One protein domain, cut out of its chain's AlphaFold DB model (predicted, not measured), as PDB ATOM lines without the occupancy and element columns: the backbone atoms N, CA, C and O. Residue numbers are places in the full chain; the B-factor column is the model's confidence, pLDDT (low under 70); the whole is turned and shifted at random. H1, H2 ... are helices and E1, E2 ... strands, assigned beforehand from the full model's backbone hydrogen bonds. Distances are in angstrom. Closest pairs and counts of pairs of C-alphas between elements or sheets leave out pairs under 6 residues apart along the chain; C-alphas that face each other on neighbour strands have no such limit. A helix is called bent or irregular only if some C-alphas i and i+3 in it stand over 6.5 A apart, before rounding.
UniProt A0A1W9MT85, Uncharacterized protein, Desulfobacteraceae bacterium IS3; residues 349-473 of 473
ATOM      1  N   LYS A 349     145.135 123.233 208.688       76.75
ATOM      2  CA  LYS A 349     143.953 122.615 208.060       76.75
ATOM      3  C   LYS A 349     143.805 121.180 208.574       76.75
ATOM      4  O   LYS A 349     144.760 120.412 208.511       76.75
ATOM      5  N   GLY A 350     142.623 120.829 209.078       81.44
ATOM      6  CA  GLY A 350     142.325 119.494 209.594       81.44
ATOM      7  C   GLY A 350     141.243 119.486 210.675       81.44
ATOM      8  O   GLY A 350     140.757 120.540 211.100       81.44
ATOM      9  N   GLU A 351     140.895 118.273 211.106       85.88
ATOM     10  CA  GLU A 351     139.906 118.003 212.161       85.88
ATOM     11  C   GLU A 351     140.515 117.353 213.411       85.88
ATOM     12  O   GLU A 351     139.863 117.287 214.450       85.88
ATOM     13  N   ARG A 352     141.754 116.854 213.329       90.88
ATOM     14  CA  ARG A 352     142.450 116.161 214.422       90.88
ATOM     15  C   ARG A 352     143.882 116.669 214.518       90.88
ATOM     16  O   ARG A 352     144.590 116.709 213.514       90.88
ATOM     17  N   PHE A 353     144.304 117.030 215.723       90.94
ATOM     18  CA  PHE A 353     145.608 117.618 215.992       90.94
ATOM     19  C   PHE A 353     146.204 116.991 217.248       90.94
ATOM     20  O   PHE A 353     145.582 117.006 218.308       90.94
ATOM     21  N   ASN A 354     147.424 116.480 217.135       90.31
ATOM     22  CA  ASN A 354     148.208 116.057 218.289       90.31
ATOM     23  C   ASN A 354     149.150 117.203 218.664       90.31
ATOM     24  O   ASN A 354     149.873 117.716 217.804       90.31
ATOM     25  N   THR A 355     149.105 117.616 219.924       90.31
ATOM     26  CA  THR A 355     149.969 118.644 220.506       90.31
ATOM     27  C   THR A 355     150.918 118.007 221.513       90.31
ATOM     28  O   THR A 355     150.801 116.824 221.845       90.31
ATOM     29  N   THR A 356     151.866 118.788 222.026       90.38
ATOM     30  CA  THR A 356     152.743 118.318 223.110       90.38
ATOM     31  C   THR A 356     151.967 118.043 224.405       90.38
ATOM     32  O   THR A 356     152.372 117.190 225.190       90.38
ATOM     33  N   VAL A 357     150.818 118.706 224.586       93.12
ATOM     34  CA  VAL A 357     150.010 118.706 225.818       93.12
ATOM     35  C   VAL A 357     148.730 117.866 225.739       93.12
ATOM     36  O   VAL A 357     148.043 117.679 226.746       93.12
ATOM     37  N   GLY A 358     148.373 117.348 224.561       94.44
ATOM     38  CA  GLY A 358     147.183 116.519 224.396       94.44
ATOM     39  C   GLY A 358     146.744 116.294 222.954       94.44
ATOM     40  O   GLY A 358     147.458 116.558 221.990       94.44
ATOM     41  N   SER A 359     145.535 115.762 222.810       94.44
ATOM     42  CA  SER A 359     144.873 115.541 221.523       94.44
ATOM     43  C   SER A 359     143.671 116.463 221.399       94.44
ATOM     44  O   SER A 359     142.819 116.491 222.287       94.44
ATOM     45  N   LEU A 360     143.586 117.183 220.286       95.31
ATOM     46  CA  LEU A 360     142.510 118.110 219.971       95.31
ATOM     47  C   LEU A 360     141.746 117.636 218.737       95.31
ATOM     48  O   LEU A 360     142.351 117.281 217.723       95.31
ATOM     49  N   LYS A 361     140.417 117.673 218.794       95.75
ATOM     50  CA  LYS A 361     139.556 117.465 217.627       95.75
ATOM     51  C   LYS A 361     138.657 118.674 217.415       95.75
ATOM     52  O   LYS A 361     138.222 119.302 218.377       95.75
ATOM     53  N   ARG A 362     138.377 119.003 216.157       94.62
ATOM     54  CA  ARG A 362     137.458 120.077 215.774       94.62
ATOM     55  C   ARG A 362     136.668 119.670 214.542       94.62
ATOM     56  O   ARG A 362     137.267 119.296 213.542       94.62
ATOM     57  N   LYS A 363     135.354 119.877 214.581       94.88
ATOM     58  CA  LYS A 363     134.484 119.841 213.404       94.88
ATOM     59  C   LYS A 363     133.628 121.101 213.373       94.88
ATOM     60  O   LYS A 363     133.191 121.573 214.420       94.88
ATOM     61  N   ILE A 364     133.431 121.654 212.184       93.62
ATOM     62  CA  ILE A 364     132.551 122.803 211.965       93.62
ATOM     63  C   ILE A 364     131.259 122.256 211.369       93.62
ATOM     64  O   ILE A 364     131.290 121.579 210.343       93.62
ATOM     65  N   LEU A 365     130.149 122.494 212.056       92.19
ATOM     66  CA  LEU A 365     128.809 122.097 211.637       92.19
ATOM     67  C   LEU A 365     128.045 123.318 211.105       92.19
ATOM     68  O   LEU A 365     128.542 124.443 211.168       92.19
ATOM     69  N   GLY A 366     126.842 123.094 210.563       87.12
ATOM     70  CA  GLY A 366     125.995 124.162 210.020       87.12
ATOM     71  C   GLY A 366     125.840 125.354 210.975       87.12
ATOM     72  O   GLY A 366     125.848 125.188 212.196       87.12
ATOM     73  N   ASN A 367     125.697 126.556 210.406       84.31
ATOM     74  CA  ASN A 367     125.721 127.840 211.125       84.31
ATOM     75  C   ASN A 367     127.041 128.118 211.873       84.31
ATOM     76  O   ASN A 367     127.022 128.698 212.958       84.31
ATOM     77  N   ASP A 368     128.174 127.668 211.323       90.19
ATOM     78  CA  ASP A 368     129.524 127.865 211.876       90.19
ATOM     79  C   ASP A 368     129.688 127.397 213.335       90.19
ATOM     80  O   ASP A 368     130.512 127.913 214.098       90.19
ATOM     81  N   LEU A 369     128.902 126.397 213.748       94.38
ATOM     82  CA  LEU A 369     128.987 125.814 215.083       94.38
ATOM     83  C   LEU A 369     130.245 124.953 215.190       94.38
ATOM     84  O   LEU A 369     130.367 123.923 214.523       94.38
ATOM     85  N   TRP A 370     131.179 125.342 216.056       95.50
ATOM     86  CA  TRP A 370     132.367 124.533 216.316       95.50
ATOM     87  C   TRP A 370     132.062 123.468 217.367       95.50
ATOM     88  O   TRP A 370     131.680 123.775 218.493       95.50
ATOM     89  N   VAL A 371     132.303 122.207 217.034       96.31
ATOM     90  CA  VAL A 371     132.396 121.126 218.016       96.31
ATOM     91  C   VAL A 371     133.869 120.876 218.247       96.31
ATOM     92  O   VAL A 371     134.594 120.535 217.312       96.31
ATOM     93  N   VAL A 372     134.326 121.087 219.476       96.56
ATOM     94  CA  VAL A 372     135.733 120.931 219.854       96.56
ATOM     95  C   VAL A 372     135.820 119.870 220.934       96.56
ATOM     96  O   VAL A 372     135.043 119.912 221.883       96.56
ATOM     97  N   SER A 373     136.768 118.940 220.823       96.62
ATOM     98  CA  SER A 373     137.165 118.118 221.963       96.62
ATOM     99  C   SER A 373     138.640 118.237 222.277       96.62
ATOM    100  O   SER A 373     139.465 118.472 221.390       96.62
ATOM    101  N   PHE A 374     138.970 118.059 223.551       96.44
ATOM    102  CA  PHE A 374     140.348 117.969 223.998       96.44
ATOM    103  C   PHE A 374     140.519 116.896 225.070       96.44
ATOM    104  O   PHE A 374     139.716 116.803 225.998       96.44
ATOM    105  N   SER A 375     141.597 116.125 224.941       95.56
ATOM    106  CA  SER A 375     142.058 115.152 225.930       95.56
ATOM    107  C   SER A 375     143.533 115.431 226.247       95.56
ATOM    108  O   SER A 375     144.369 115.240 225.357       95.56
ATOM    109  N   PRO A 376     143.888 115.866 227.470       94.31
ATOM    110  CA  PRO A 376     145.274 116.095 227.849       94.31
ATOM    111  C   PRO A 376     146.048 114.775 227.904       94.31
ATOM    112  O   PRO A 376     145.497 113.737 228.269       94.31
ATOM    113  N   ASN A 377     147.339 114.818 227.578       93.50
ATOM    114  CA  ASN A 377     148.273 113.699 227.772       93.50
ATOM    115  C   ASN A 377     149.151 113.876 229.028       93.50
ATOM    116  O   ASN A 377     149.925 112.986 229.369       93.50
ATOM    117  N   ASN A 378     149.012 115.010 229.722       91.25
ATOM    118  CA  ASN A 378     149.710 115.346 230.955       91.25
ATOM    119  C   ASN A 378     148.715 116.002 231.939       91.25
ATOM    120  O   ASN A 378     147.994 116.922 231.535       91.25
ATOM    121  N   PRO A 379     148.652 115.547 233.207       89.75
ATOM    122  CA  PRO A 379     147.708 116.073 234.192       89.75
ATOM    123  C   PRO A 379     147.870 117.574 234.477       89.75
ATOM    124  O   PRO A 379     146.877 118.227 234.787       89.75
ATOM    125  N   ASP A 380     149.065 118.144 234.278       90.44
ATOM    126  CA  ASP A 380     149.370 119.567 234.513       90.44
ATOM    127  C   ASP A 380     148.454 120.520 233.702       90.44
ATOM    128  O   ASP A 380     148.309 121.697 234.040       90.44
ATOM    129  N   PHE A 381     147.817 120.027 232.630       91.69
ATOM    130  CA  PHE A 381     146.979 120.830 231.734       91.69
ATOM    131  C   PHE A 381     145.471 120.681 231.963       91.69
ATOM    132  O   PHE A 381     144.704 121.406 231.323       91.69
ATOM    133  N   ILE A 382     145.019 119.787 232.851       87.56
ATOM    134  CA  ILE A 382     143.582 119.525 233.068       87.56
ATOM    135  C   ILE A 382     142.854 120.819 233.461       87.56
ATOM    136  O   ILE A 382     141.902 121.214 232.783       87.56
ATOM    137  N   GLY A 383     143.336 121.510 234.500       84.06
ATOM    138  CA  GLY A 383     142.678 122.699 235.056       84.06
ATOM    139  C   GLY A 383     142.646 123.909 234.115       84.06
ATOM    140  O   GLY A 383     141.680 124.666 234.110       84.06
ATOM    141  N   VAL A 384     143.656 124.071 233.253       90.00
ATOM    142  CA  VAL A 384     143.808 125.268 232.393       90.00
ATOM    143  C   VAL A 384     143.196 125.116 230.999       90.00
ATOM    144  O   VAL A 384     142.991 126.104 230.289       90.00
ATOM    145  N   THR A 385     142.915 123.878 230.581       91.62
ATOM    146  CA  THR A 385     142.462 123.549 229.222       91.62
ATOM    147  C   THR A 385     141.178 124.283 228.853       91.62
ATOM    148  O   THR A 385     141.085 124.867 227.769       91.62
ATOM    149  N   LYS A 386     140.185 124.264 229.752       92.06
ATOM    150  CA  LYS A 386     138.875 124.882 229.522       92.06
ATOM    151  C   LYS A 386     139.022 126.360 229.182       92.06
ATOM    152  O   LYS A 386     138.476 126.816 228.178       92.06
ATOM    153  N   ASP A 387     139.771 127.091 230.000       91.88
ATOM    154  CA  ASP A 387     139.907 128.538 229.868       91.88
ATOM    155  C   ASP A 387     140.724 128.907 228.631       91.88
ATOM    156  O   ASP A 387     140.362 129.835 227.905       91.88
ATOM    157  N   ALA A 388     141.787 128.156 228.329       93.75
ATOM    158  CA  ALA A 388     142.597 128.380 227.133       93.75
ATOM    159  C   ALA A 388     141.776 128.187 225.845       93.75
ATOM    160  O   ALA A 388     141.793 129.053 224.963       93.75
ATOM    161  N   LEU A 389     141.007 127.095 225.755       94.75
ATOM    162  CA  LEU A 389     140.141 126.816 224.607       94.75
ATOM    163  C   LEU A 389     138.996 127.818 224.500       94.75
ATOM    164  O   LEU A 389     138.753 128.354 223.421       94.75
ATOM    165  N   THR A 390     138.333 128.125 225.613       93.81
ATOM    166  CA  THR A 390     137.235 129.100 225.648       93.81
ATOM    167  C   THR A 390     137.709 130.473 225.181       93.81
ATOM    168  O   THR A 390     137.070 131.084 224.327       93.81
ATOM    169  N   ASN A 391     138.864 130.938 225.668       93.44
ATOM    170  CA  ASN A 391     139.448 132.212 225.249       93.44
ATOM    171  C   ASN A 391     139.781 132.226 223.757       93.44
ATOM    172  O   ASN A 391     139.467 133.194 223.063       93.44
ATOM    173  N   TYR A 392     140.372 131.150 223.240       94.25
ATOM    174  CA  TYR A 392     140.680 131.058 221.819       94.25
ATOM    175  C   TYR A 392     139.409 131.072 220.957       94.25
ATOM    176  O   TYR A 392     139.306 131.865 220.021       94.25
ATOM    177  N   ILE A 393     138.421 130.243 221.285       94.38
ATOM    178  CA  ILE A 393     137.182 130.106 220.510       94.38
ATOM    179  C   ILE A 393     136.346 131.391 220.569       94.38
ATOM    180  O   ILE A 393     135.792 131.811 219.553       94.38
ATOM    181  N   ASN A 394     136.290 132.063 221.720       92.81
ATOM    182  CA  ASN A 394     135.604 133.350 221.845       92.81
ATOM    183  C   ASN A 394     136.164 134.404 220.883       92.81
ATOM    184  O   ASN A 394     135.386 135.159 220.305       92.81
ATOM    185  N   ASN A 395     137.483 134.418 220.681       92.62
ATOM    186  CA  ASN A 395     138.159 135.394 219.827       92.62
ATOM    187  C   ASN A 395     138.136 135.036 218.335       92.62
ATOM    188  O   ASN A 395     138.330 135.920 217.508       92.62
ATOM    189  N   ASN A 396     137.935 133.762 217.984       92.44
ATOM    190  CA  ASN A 396     138.063 133.284 216.600       92.44
ATOM    191  C   ASN A 396     136.756 132.744 215.999       92.44
ATOM    192  O   ASN A 396     136.688 132.568 214.788       92.44
ATOM    193  N   ASN A 397     135.731 132.482 216.815       91.19
ATOM    194  CA  ASN A 397     134.424 131.997 216.359       91.19
ATOM    195  C   ASN A 397     133.249 132.643 217.110       91.19
ATOM    196  O   ASN A 397     132.204 132.022 217.300       91.19
ATOM    197  N   ASN A 398     133.438 133.854 217.649       90.19
ATOM    198  CA  ASN A 398     132.443 134.552 218.476       90.19
ATOM    199  C   ASN A 398     131.875 133.697 219.626       90.19
ATOM    200  O   ASN A 398     130.773 133.950 220.106       90.19
ATOM    201  N   GLY A 399     132.613 132.674 220.064       88.62
ATOM    202  CA  GLY A 399     132.176 131.729 221.085       88.62
ATOM    203  C   GLY A 399     131.109 130.725 220.642       88.62
ATOM    204  O   GLY A 399     130.629 129.996 221.500       88.62
ATOM    205  N   ASN A 400     130.717 130.646 219.366       94.44
ATOM    206  CA  ASN A 400     129.699 129.700 218.892       94.44
ATOM    207  C   ASN A 400     130.253 128.261 218.842       94.44
ATOM    208  O   ASN A 400     130.649 127.758 217.790       94.44
ATOM    209  N   ALA A 401     130.378 127.620 220.002       95.56
ATOM    210  CA  ALA A 401     130.924 126.276 220.114       95.56
ATOM    211  C   ALA A 401     130.322 125.436 221.242       95.56
ATOM    212  O   ALA A 401     129.799 125.949 222.240       95.56
ATOM    213  N   ILE A 402     130.469 124.123 221.085       95.50
ATOM    214  CA  ILE A 402     130.295 123.119 222.132       95.50
ATOM    215  C   ILE A 402     131.659 122.470 222.367       95.50
ATOM    216  O   ILE A 402     132.302 121.998 221.426       95.50
ATOM    217  N   LEU A 403     132.105 122.468 223.621       96.12
ATOM    218  CA  LEU A 403     133.414 121.963 224.021       96.12
ATOM    219  C   LEU A 403     133.263 120.686 224.854       96.12
ATOM    220  O   LEU A 403     132.683 120.735 225.931       96.12
ATOM    221  N   LEU A 404     133.824 119.572 224.387       96.38
ATOM    222  CA  LEU A 404     133.953 118.320 225.132       96.38
ATOM    223  C   LEU A 404     135.359 118.213 225.731       96.38
ATOM    224  O   LEU A 404     136.349 118.132 225.004       96.38
ATOM    225  N   LEU A 405     135.454 118.171 227.053       95.62
ATOM    226  CA  LEU A 405     136.702 117.887 227.752       95.62
ATOM    227  C   LEU A 405     136.683 116.458 228.271       95.62
ATOM    228  O   LEU A 405     135.764 116.061 228.989       95.62
ATOM    229  N   GLU A 406     137.714 115.702 227.913       94.44
ATOM    230  CA  GLU A 406     137.930 114.338 228.378       94.44
ATOM    231  C   GLU A 406     139.148 114.328 229.296       94.44
ATOM    232  O   GLU A 406     140.221 114.776 228.909       94.44
ATOM    233  N   ASN A 407     138.997 113.822 230.514       92.31
ATOM    234  CA  ASN A 407     140.089 113.667 231.461       92.31
ATOM    235  C   ASN A 407     140.459 112.180 231.559       92.31
ATOM    236  O   ASN A 407     139.788 111.433 232.276       92.31
ATOM    237  N   PRO A 408     141.515 111.721 230.867       90.69
ATOM    238  CA  PRO A 408     141.882 110.309 230.876       90.69
ATOM    239  C   PRO A 408     142.444 109.842 232.226       90.69
ATOM    240  O   PRO A 408     142.409 108.648 232.503       90.69
ATOM    241  N   PHE A 409     142.918 110.756 233.079       89.12
ATOM    242  CA  PHE A 409     143.537 110.430 234.370       89.12
ATOM    243  C   PHE A 409     142.511 110.076 235.446       89.12
ATOM    244  O   PHE A 409     142.774 109.234 236.297       89.12
ATOM    245  N   HIS A 410     141.332 110.696 235.379       85.31
ATOM    246  CA  HIS A 410     140.212 110.419 236.286       85.31
ATOM    247  C   HIS A 410     139.028 109.768 235.577       85.31
ATOM    248  O   HIS A 410     137.994 109.523 236.185       85.31
ATOM    249  N   ASN A 411     139.185 109.481 234.283       86.94
ATOM    250  CA  ASN A 411     138.162 108.896 233.436       86.94
ATOM    251  C   ASN A 411     136.859 109.721 233.374       86.94
ATOM    252  O   ASN A 411     135.798 109.156 233.129       86.94
ATOM    253  N   THR A 412     136.915 111.041 233.578       89.75
ATOM    254  CA  THR A 412     135.740 111.933 233.595       89.75
ATOM    255  C   THR A 412     135.570 112.686 232.279       89.75
ATOM    256  O   THR A 412     136.537 112.932 231.552       89.75
ATOM    257  N   LYS A 413     134.330 113.061 231.953       92.44
ATOM    258  CA  LYS A 413     133.999 113.879 230.786       92.44
ATOM    259  C   LYS A 413     133.011 114.982 231.141       92.44
ATOM    260  O   LYS A 413     132.067 114.769 231.903       92.44
ATOM    261  N   ALA A 414     133.204 116.149 230.538       92.81
ATOM    262  CA  ALA A 414     132.297 117.278 230.677       92.81
ATOM    263  C   ALA A 414     132.107 117.993 229.339       92.81
ATOM    264  O   ALA A 414     133.051 118.144 228.561       92.81
ATOM    265  N   ILE A 415     130.885 118.452 229.091       93.75
ATOM    266  CA  ILE A 415     130.527 119.266 227.935       93.75
ATOM    267  C   ILE A 415     130.231 120.684 228.417       93.75
ATOM    268  O   ILE A 415     129.526 120.879 229.403       93.75
ATOM    269  N   PHE A 416     130.751 121.676 227.707       93.94
ATOM    270  CA  PHE A 416     130.544 123.088 227.992       93.94
ATOM    271  C   PHE A 416     129.844 123.762 226.816       93.94
ATOM    272  O   PHE A 416     130.289 123.668 225.667       93.94
ATOM    273  N   GLN A 417     128.767 124.476 227.129       92.62
ATOM    274  CA  GLN A 417     128.172 125.473 226.257       92.62
ATOM    275  C   GLN A 417     129.039 126.730 226.326       92.62
ATOM    276  O   GLN A 417     129.272 127.276 227.406       92.62
ATOM    277  N   LEU A 418     129.535 127.194 225.180       93.00
ATOM    278  CA  LEU A 418     130.126 128.528 225.097       93.00
ATOM    279  C   LEU A 418     129.012 129.551 224.801       93.00
ATOM    280  O   LEU A 418     127.994 129.569 225.480       93.00
ATOM    281  N   LYS A 419     129.152 130.397 223.782       91.62
ATOM    282  CA  LYS A 419     128.121 131.367 223.363       91.62
ATOM    283  C   LYS A 419     127.104 130.786 222.368       91.62
ATOM    284  O   LYS A 419     126.384 131.534 221.712       91.62
ATOM    285  N   THR A 420     127.052 129.462 222.235       89.06
ATOM    286  CA  THR A 420     126.062 128.753 221.409       89.06
ATOM    287  C   THR A 420     124.645 129.003 221.926       89.06
ATOM    288  O   THR A 420     124.432 129.086 223.137       89.06
ATOM    289  N   SER A 421     123.664 129.086 221.018       88.44
ATOM    290  CA  SER A 421     122.269 129.354 221.396       88.44
ATOM    291  C   SER A 421     121.718 128.330 222.395       88.44
ATOM    292  O   SER A 421     121.953 127.125 222.263       88.44
ATOM    293  N   GLU A 422     120.909 128.809 223.341       88.81
ATOM    294  CA  GLU A 422     120.271 127.966 224.359       88.81
ATOM    295  C   GLU A 422     119.402 126.866 223.736       88.81
ATOM    296  O   GLU A 422     119.389 125.729 224.195       88.81
ATOM    297  N   SER A 423     118.734 127.170 222.620       89.06
ATOM    298  CA  SER A 423     117.905 126.195 221.907       89.06
ATOM    299  C   SER A 423     118.704 124.994 221.386       89.06
ATOM    300  O   SER A 423     118.229 123.859 221.451       89.06
ATOM    301  N   VAL A 424     119.925 125.225 220.892       88.25
ATOM    302  CA  VAL A 424     120.828 124.163 220.430       88.25
ATOM    303  C   VAL A 424     121.359 123.388 221.630       88.25
ATOM    304  O   VAL A 424     121.336 122.160 221.613       88.25
ATOM    305  N   TRP A 425     121.766 124.089 222.688       90.81
ATOM    306  CA  TRP A 425     122.246 123.467 223.919       90.81
ATOM    307  C   TRP A 425     121.220 122.504 224.525       90.81
ATOM    308  O   TRP A 425     121.528 121.332 224.732       90.81
ATOM    309  N   GLN A 426     119.978 122.953 224.709       89.94
ATOM    310  CA  GLN A 426     118.907 122.127 225.272       89.94
ATOM    311  C   GLN A 426     118.605 120.897 224.408       89.94
ATOM    312  O   GLN A 426     118.405 119.805 224.938       89.94
ATOM    313  N   LYS A 427     118.631 121.022 223.073       89.25
ATOM    314  CA  LYS A 427     118.475 119.867 222.170       89.25
ATOM    315  C   LYS A 427     119.589 118.837 222.359       89.25
ATOM    316  O   LYS A 427     119.303 117.642 222.407       89.25
ATOM    317  N   VAL A 428     120.836 119.291 222.474       90.19
ATOM    318  CA  VAL A 428     121.994 118.413 222.704       90.19
ATOM    319  C   VAL A 428     121.869 117.705 224.047       90.19
ATOM    320  O   VAL A 428     121.966 116.479 224.092       90.19
ATOM    321  N   VAL A 429     121.580 118.449 225.117       89.69
ATOM    322  CA  VAL A 429     121.413 117.895 226.466       89.69
ATOM    323  C   VAL A 429     120.290 116.857 226.498       89.69
ATOM    324  O   VAL A 429     120.534 115.717 226.889       89.69
ATOM    325  N   ASN A 430     119.098 117.188 225.993       89.50
ATOM    326  CA  ASN A 430     117.954 116.271 225.973       89.50
ATOM    327  C   ASN A 430     118.253 114.971 225.214       89.50
ATOM    328  O   ASN A 430     117.813 113.894 225.611       89.50
ATOM    329  N   ARG A 431     119.031 115.043 224.129       90.44
ATOM    330  CA  ARG A 431     119.430 113.848 223.378       90.44
ATOM    331  C   ARG A 431     120.455 112.996 224.101       90.44
ATOM    332  O   ARG A 431     120.383 111.775 223.983       90.44
ATOM    333  N   ILE A 432     121.391 113.598 224.828       89.56
ATOM    334  CA  ILE A 432     122.327 112.826 225.650       89.56
ATOM    335  C   ILE A 432     121.560 112.129 226.777       89.56
ATOM    336  O   ILE A 432     121.694 110.917 226.921       89.56
ATOM    337  N   LEU A 433     120.669 112.849 227.467       87.56
ATOM    338  CA  LEU A 433     119.803 112.301 228.520       87.56
ATOM    339  C   LEU A 433     118.906 111.156 228.032       87.56
ATOM    340  O   LEU A 433     118.596 110.246 228.788       87.56
ATOM    341  N   SER A 434     118.509 111.163 226.756       88.31
ATOM    342  CA  SER A 434     117.749 110.048 226.173       88.31
ATOM    343  C   SER A 434     118.575 108.770 225.942       88.31
ATOM    344  O   SER A 434     118.002 107.729 225.628       88.31
ATOM    345  N   LYS A 435     119.912 108.843 226.038       85.56
ATOM    346  CA  LYS A 435     120.843 107.747 225.712       85.56
ATOM    347  C   LYS A 435     121.632 107.225 226.910       85.56
ATOM    348  O   LYS A 435     122.038 106.066 226.882       85.56
ATOM    349  N   GLU A 436     121.894 108.058 227.910       85.25
ATOM    350  CA  GLU A 436     122.618 107.676 229.122       85.25
ATOM    351  C   GLU A 436     122.209 108.545 230.316       85.25
ATOM    352  O   GLU A 436     121.834 109.708 230.152       85.25
ATOM    353  N   ASP A 437     122.321 107.976 231.518       77.31
ATOM    354  CA  ASP A 437     122.152 108.716 232.765       77.31
ATOM    355  C   ASP A 437     123.336 109.666 232.960       77.31
ATOM    356  O   ASP A 437     124.497 109.248 232.944       77.31
ATOM    357  N   CYS A 438     123.051 110.950 233.166       73.50
ATOM    358  CA  CYS A 438     124.075 111.938 233.481       73.50
ATOM    359  C   CYS A 438     124.220 112.122 234.991       73.50
ATOM    360  O   CYS A 438     123.260 111.960 235.746       73.50
ATOM    361  N   TRP A 439     125.404 112.550 235.426       68.19
ATOM    362  CA  TRP A 439     125.618 112.859 236.835       68.19
ATOM    363  C   TRP A 439     125.085 114.239 237.237       68.19
ATOM    364  O   TRP A 439     124.395 114.354 238.249       68.19
ATOM    365  N   TYR A 440     125.401 115.290 236.471       72.44
ATOM    366  CA  TYR A 440     125.053 116.656 236.867       72.44
ATOM    367  C   TYR A 440     124.827 117.594 235.677       72.44
ATOM    368  O   TYR A 440     125.658 117.695 234.770       72.44
ATOM    369  N   GLN A 441     123.720 118.342 235.732       70.62
ATOM    370  CA  GLN A 441     123.344 119.361 234.756       70.62
ATOM    371  C   GLN A 441     123.260 120.736 235.424       70.62
ATOM    372  O   GLN A 441     122.388 120.968 236.259       70.62
ATOM    373  N   ALA A 442     124.104 121.676 234.997       63.09
ATOM    374  CA  ALA A 442     123.958 123.086 235.349       63.09
ATOM    375  C   ALA A 442     124.448 123.964 234.206       63.09
ATOM    376  O   ALA A 442     125.633 123.960 233.896       63.09
ATOM    377  N   ALA A 443     123.569 124.759 233.594       58.50
ATOM    378  CA  ALA A 443     124.000 125.705 232.567       58.50
ATOM    379  C   ALA A 443     125.115 126.623 233.120       58.50
ATOM    380  O   ALA A 443     124.970 127.143 234.231       58.50
ATOM    381  N   PRO A 444     126.232 126.826 232.390       74.44
ATOM    382  CA  PRO A 444     126.483 126.467 230.984       74.44
ATOM    383  C   PRO A 444     127.306 125.169 230.770       74.44
ATOM    384  O   PRO A 444     128.093 125.077 229.828       74.44
ATOM    385  N   TYR A 445     127.213 124.165 231.644       81.38
ATOM    386  CA  TYR A 445     127.966 122.912 231.528       81.38
ATOM    387  C   TYR A 445     127.159 121.658 231.897       81.38
ATOM    388  O   TYR A 445     126.091 121.692 232.507       81.38
ATOM    389  N   PHE A 446     127.673 120.513 231.472       82.12
ATOM    390  CA  PHE A 446     127.032 119.217 231.626       82.12
ATOM    391  C   PHE A 446     128.102 118.170 231.947       82.12
ATOM    392  O   PHE A 446     128.982 117.917 231.122       82.12
ATOM    393  N   ILE A 447     128.076 117.609 233.161       82.06
ATOM    394  CA  ILE A 447     129.054 116.605 233.603       82.06
ATOM    395  C   ILE A 447     128.478 115.221 233.337       82.06
ATOM    396  O   ILE A 447     127.440 114.843 233.884       82.06
ATOM    397  N   LEU A 448     129.174 114.463 232.495       82.62
ATOM    398  CA  LEU A 448     128.637 113.226 231.952       82.62
ATOM    399  C   LEU A 448     128.742 112.064 232.948       82.62
ATOM    400  O   LEU A 448     127.790 111.307 233.082       82.62
ATOM    401  N   ASN A 449     129.862 111.924 233.667       82.62
ATOM    402  CA  ASN A 449     130.121 110.717 234.462       82.62
ATOM    403  C   ASN A 449     130.913 110.933 235.765       82.62
ATOM    404  O   ASN A 449     131.927 110.278 235.992       82.62
ATOM    405  N   GLY A 450     130.438 111.821 236.638       80.94
ATOM    406  CA  GLY A 450     131.086 112.067 237.930       80.94
ATOM    407  C   GLY A 450     132.239 113.073 237.865       80.94
ATOM    408  O   GLY A 450     132.603 113.585 236.803       80.94
ATOM    409  N   ASN A 451     132.824 113.350 239.029       82.56
ATOM    410  CA  ASN A 451     134.086 114.075 239.187       82.56
ATOM    411  C   ASN A 451     135.111 113.181 239.915       82.56
ATOM    412  O   ASN A 451     134.831 112.015 240.183       82.56
ATOM    413  N   LYS A 452     136.293 113.720 240.250       84.25
ATOM    414  CA  LYS A 452     137.358 112.961 240.939       84.25
ATOM    415  C   LYS A 452     136.911 112.310 242.243       84.25
ATOM    416  O   LYS A 452     137.499 111.326 242.664       84.25
ATOM    417  N   ALA A 453     135.888 112.871 242.862       83.19
ATOM    418  CA  ALA A 453     135.451 112.491 244.179       83.19
ATOM    419  C   ALA A 453     134.183 111.603 244.143       83.19
ATOM    420  O   ALA A 453     133.905 110.870 245.089       83.19
ATOM    421  N   HIS A 454     133.492 111.539 242.998       82.31
ATOM    422  CA  HIS A 454     132.376 110.626 242.724       82.31
ATOM    423  C   HIS A 454     132.698 109.675 241.562       82.31
ATOM    424  O   HIS A 454     132.209 109.836 240.442       82.31
ATOM    425  N   LEU A 455     133.509 108.655 241.845       81.44
ATOM    426  CA  LEU A 455     134.020 107.691 240.862       81.44
ATOM    427  C   LEU A 455     133.056 106.528 240.570       81.44
ATOM    428  O   LEU A 455     133.329 105.702 239.704       81.44
ATOM    429  N   TYR A 456     131.921 106.462 241.270       79.94
ATOM    430  CA  TYR A 456     130.913 105.409 241.105       79.94
ATOM    431  C   TYR A 456     130.032 105.560 239.858       79.94
ATOM    432  O   TYR A 456     129.256 104.658 239.541       79.94
ATOM    433  N   HIS A 457     130.123 106.683 239.143       80.38
ATOM    434  CA  HIS A 457     129.384 106.875 237.900       80.38
ATOM    435  C   HIS A 457     130.056 106.140 236.740       80.38
ATOM    436  O   HIS A 457     131.246 106.308 236.468       80.38
ATOM    437  N   ALA A 458     129.265 105.344 236.015       82.81
ATOM    438  CA  ALA A 458     129.740 104.650 234.827       82.81
ATOM    439  C   ALA A 458     130.267 105.648 233.789       82.81
ATOM    440  O   ALA A 458     129.671 106.699 233.559       82.81
ATOM    441  N   ARG A 459     131.379 105.302 233.130       84.81
ATOM    442  CA  ARG A 459     131.980 106.160 232.105       84.81
ATOM    443  C   ARG A 459     130.983 106.440 230.982       84.81
ATOM    444  O   ARG A 459     130.478 105.507 230.360       84.81
ATOM    445  N   SER A 460     130.800 107.719 230.666       89.00
ATOM    446  CA  SER A 460     129.959 108.137 229.547       89.00
ATOM    447  C   SER A 460     130.509 107.641 228.212       89.00
ATOM    448  O   SER A 460     131.719 107.714 227.925       89.00
ATOM    449  N   ARG A 461     129.589 107.164 227.372       90.12
ATOM    450  CA  ARG A 461     129.873 106.685 226.013       90.12
ATOM    451  C   ARG A 461     129.932 107.823 224.999       90.12
ATOM    452  O   ARG A 461     130.338 107.587 223.865       90.12
ATOM    453  N   VAL A 462     129.571 109.046 225.388       91.50
ATOM    454  CA  VAL A 462     129.679 110.223 224.522       91.50
ATOM    455  C   VAL A 462     131.154 110.565 224.330       91.50
ATOM    456  O   VAL A 462     131.845 111.008 225.245       91.50
ATOM    457  N   ASP A 463     131.661 110.301 223.134       94.00
ATOM    458  CA  ASP A 463     132.930 110.818 222.632       94.00
ATOM    459  C   ASP A 463     132.676 111.918 221.588       94.00
ATOM    460  O   ASP A 463     131.535 112.308 221.328       94.00
ATOM    461  N   PHE A 464     133.746 112.434 220.986       95.69
ATOM    462  CA  PHE A 464     133.652 113.465 219.954       95.69
ATOM    463  C   PHE A 464     132.752 113.072 218.770       95.69
ATOM    464  O   PHE A 464     131.925 113.874 218.339       95.69
ATOM    465  N   ASP A 465     132.892 111.851 218.248       95.62
ATOM    466  CA  ASP A 465     132.174 111.417 217.047       95.62
ATOM    467  C   ASP A 465     130.684 111.180 217.369       95.62
ATOM    468  O   ASP A 465     129.802 111.509 216.568       95.62
ATOM    469  N   VAL A 466     130.380 110.672 218.568       94.88
ATOM    470  CA  VAL A 466     129.011 110.560 219.095       94.88
ATOM    471  C   VAL A 466     128.387 111.939 219.310       94.88
ATOM    472  O   VAL A 466     127.241 112.149 218.907       94.88
ATOM    473  N   LEU A 467     129.119 112.885 219.904       94.94
ATOM    474  CA  LEU A 467     128.634 114.245 220.150       94.94
ATOM    475  C   LEU A 467     128.302 114.967 218.840       94.94
ATOM    476  O   LEU A 467     127.230 115.556 218.721       94.94
ATOM    477  N   VAL A 468     129.176 114.865 217.836       95.56
ATOM    478  CA  VAL A 468     128.931 115.396 216.488       95.56
ATOM    479  C   VAL A 468     127.628 114.841 215.908       95.56
ATOM    480  O   VAL A 468     126.768 115.620 215.502       95.56
ATOM    481  N   LYS A 469     127.431 113.515 215.940       94.69
ATOM    482  CA  LYS A 469     126.200 112.880 215.435       94.69
ATOM    483  C   LYS A 469     124.952 113.336 216.190       94.69
ATOM    484  O   LYS A 469     123.893 113.473 215.590       94.69
ATOM    485  N   ILE A 470     125.058 113.550 217.503       92.56
ATOM    486  CA  ILE A 470     123.952 114.065 218.323       92.56
ATOM    487  C   ILE A 470     123.568 115.487 217.905       92.56
ATOM    488  O   ILE A 470     122.385 115.808 217.951       92.56
ATOM    489  N   ILE A 471     124.531 116.323 217.515       92.25
ATOM    490  CA  ILE A 471     124.287 117.712 217.100       92.25
ATOM    491  C   ILE A 471     123.727 117.790 215.671       92.25
ATOM    492  O   ILE A 471     122.925 118.675 215.393       92.25
ATOM    493  N   GLU A 472     124.138 116.885 214.778       90.94
ATOM    494  CA  GLU A 472     123.695 116.850 213.372       90.94
ATOM    495  C   GLU A 472     122.257 116.346 213.175       90.94
ATOM    496  O   GLU A 472     121.635 116.666 212.163       90.94
ATOM    497  N   GLN A 473     121.745 115.540 214.108       86.44
ATOM    498  CA  GLN A 473     120.346 115.092 214.113       86.44
ATOM    499  C   GLN A 473     119.392 116.271 214.337       86.44
ATOM    500  O   GLN A 473     118.171 116.084 214.161       86.44
TER     501      GLN A 473
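This is residues 349 to 473 of the 473 residues of an uncharacterized protein of Desulfobacteraceae bacterium IS3 (UniProt A0A1W9MT85). A twisted sheet of seven strands forms the middle layer, with the long helix H1 packed over E3 and E4 on one face. On the other face H3 covers part of E3, and H2 sits beside the strands near E5 and E7. The printed part has 125 residues with three named helices and seven named strands, in the order E1 E2 E3 H1 E4 E5 H2 E6 E7 H3, of mixed class. The sheet runs E1 E2 E3 E4 E5 E7 E6 and is mixed, with E3 and E4 parallel. The whole is compact, with a radius of gyration of the C-alphas of 13.7 A and spans of 37 by 35 by 22 A.

The sheet holds E1, residues 352 to 354, from C-alpha 352 at (142.450, 116.161, 214.422); E2, 358 to 365, 23.1 A; E3, 369 to 376, 22.9 A; E4, 401 to 407, 19.3 A; E5, 412 to 417, 17.2 A; E6, 440 to 442; and E7, 445 to 447. H1, residues 379 to 396, is 26.4 A long, has a kink of 42 degrees near residue 386, and is irregular, with C-alphas 380 and 383 7.4 A apart. H2 is residues 422 to 433, 16.2 A, and H3 is 464 to 472, 12.4 A, ending at C-alpha 472 at (123.695, 116.850, 213.372).

E1, E2 and E3 form a meander, each the antiparallel neighbour of the one before; N 353 and O 360 are 2.8 A apart, N 361 and O 373 2.9 A. E3, H1, E4 is a strand-helix-strand unit, two parallel neighbours joined through a helix, with a right-handed crossover; N 404 and O 372 are 2.8 A apart. E5, H2, E6 is a split unit, with E7 between its strands, also right-handed. The helices make three layers with the sheet, lying on both its faces. H1 runs along the strands at a height over the sheet of 9.0 A; its closest C-alphas to E3 are Ile 382 and Pro 376, 6.5 A. H3, on the opposite face, is over E3 at 9.0 A; C-alphas Phe 464 and Ser 373 are closest, 6.2 A. H2, on the same face as H3 at 7.3 A, is over none of the strands, but only just: 2 of its C-alphas fall on E7. With residues 428 to 432 alone H2 touches H3, at a steep tilt of 58 degrees, opposite ways; C-alphas Val 428 and Ile 471 are closest, 6.1 A. Every O i to N i+4 pair is within hydrogen-bond range in H2 and H3, and 10 of 14 in H1.

The C-alphas of Lys 349 and Tyr 456 are farthest apart, 39.5 A. The printed part has no cut. The link from E7 to H3, residues 448 to 463, is long. Residues 439, 442 and 443 have pLDDT under 70.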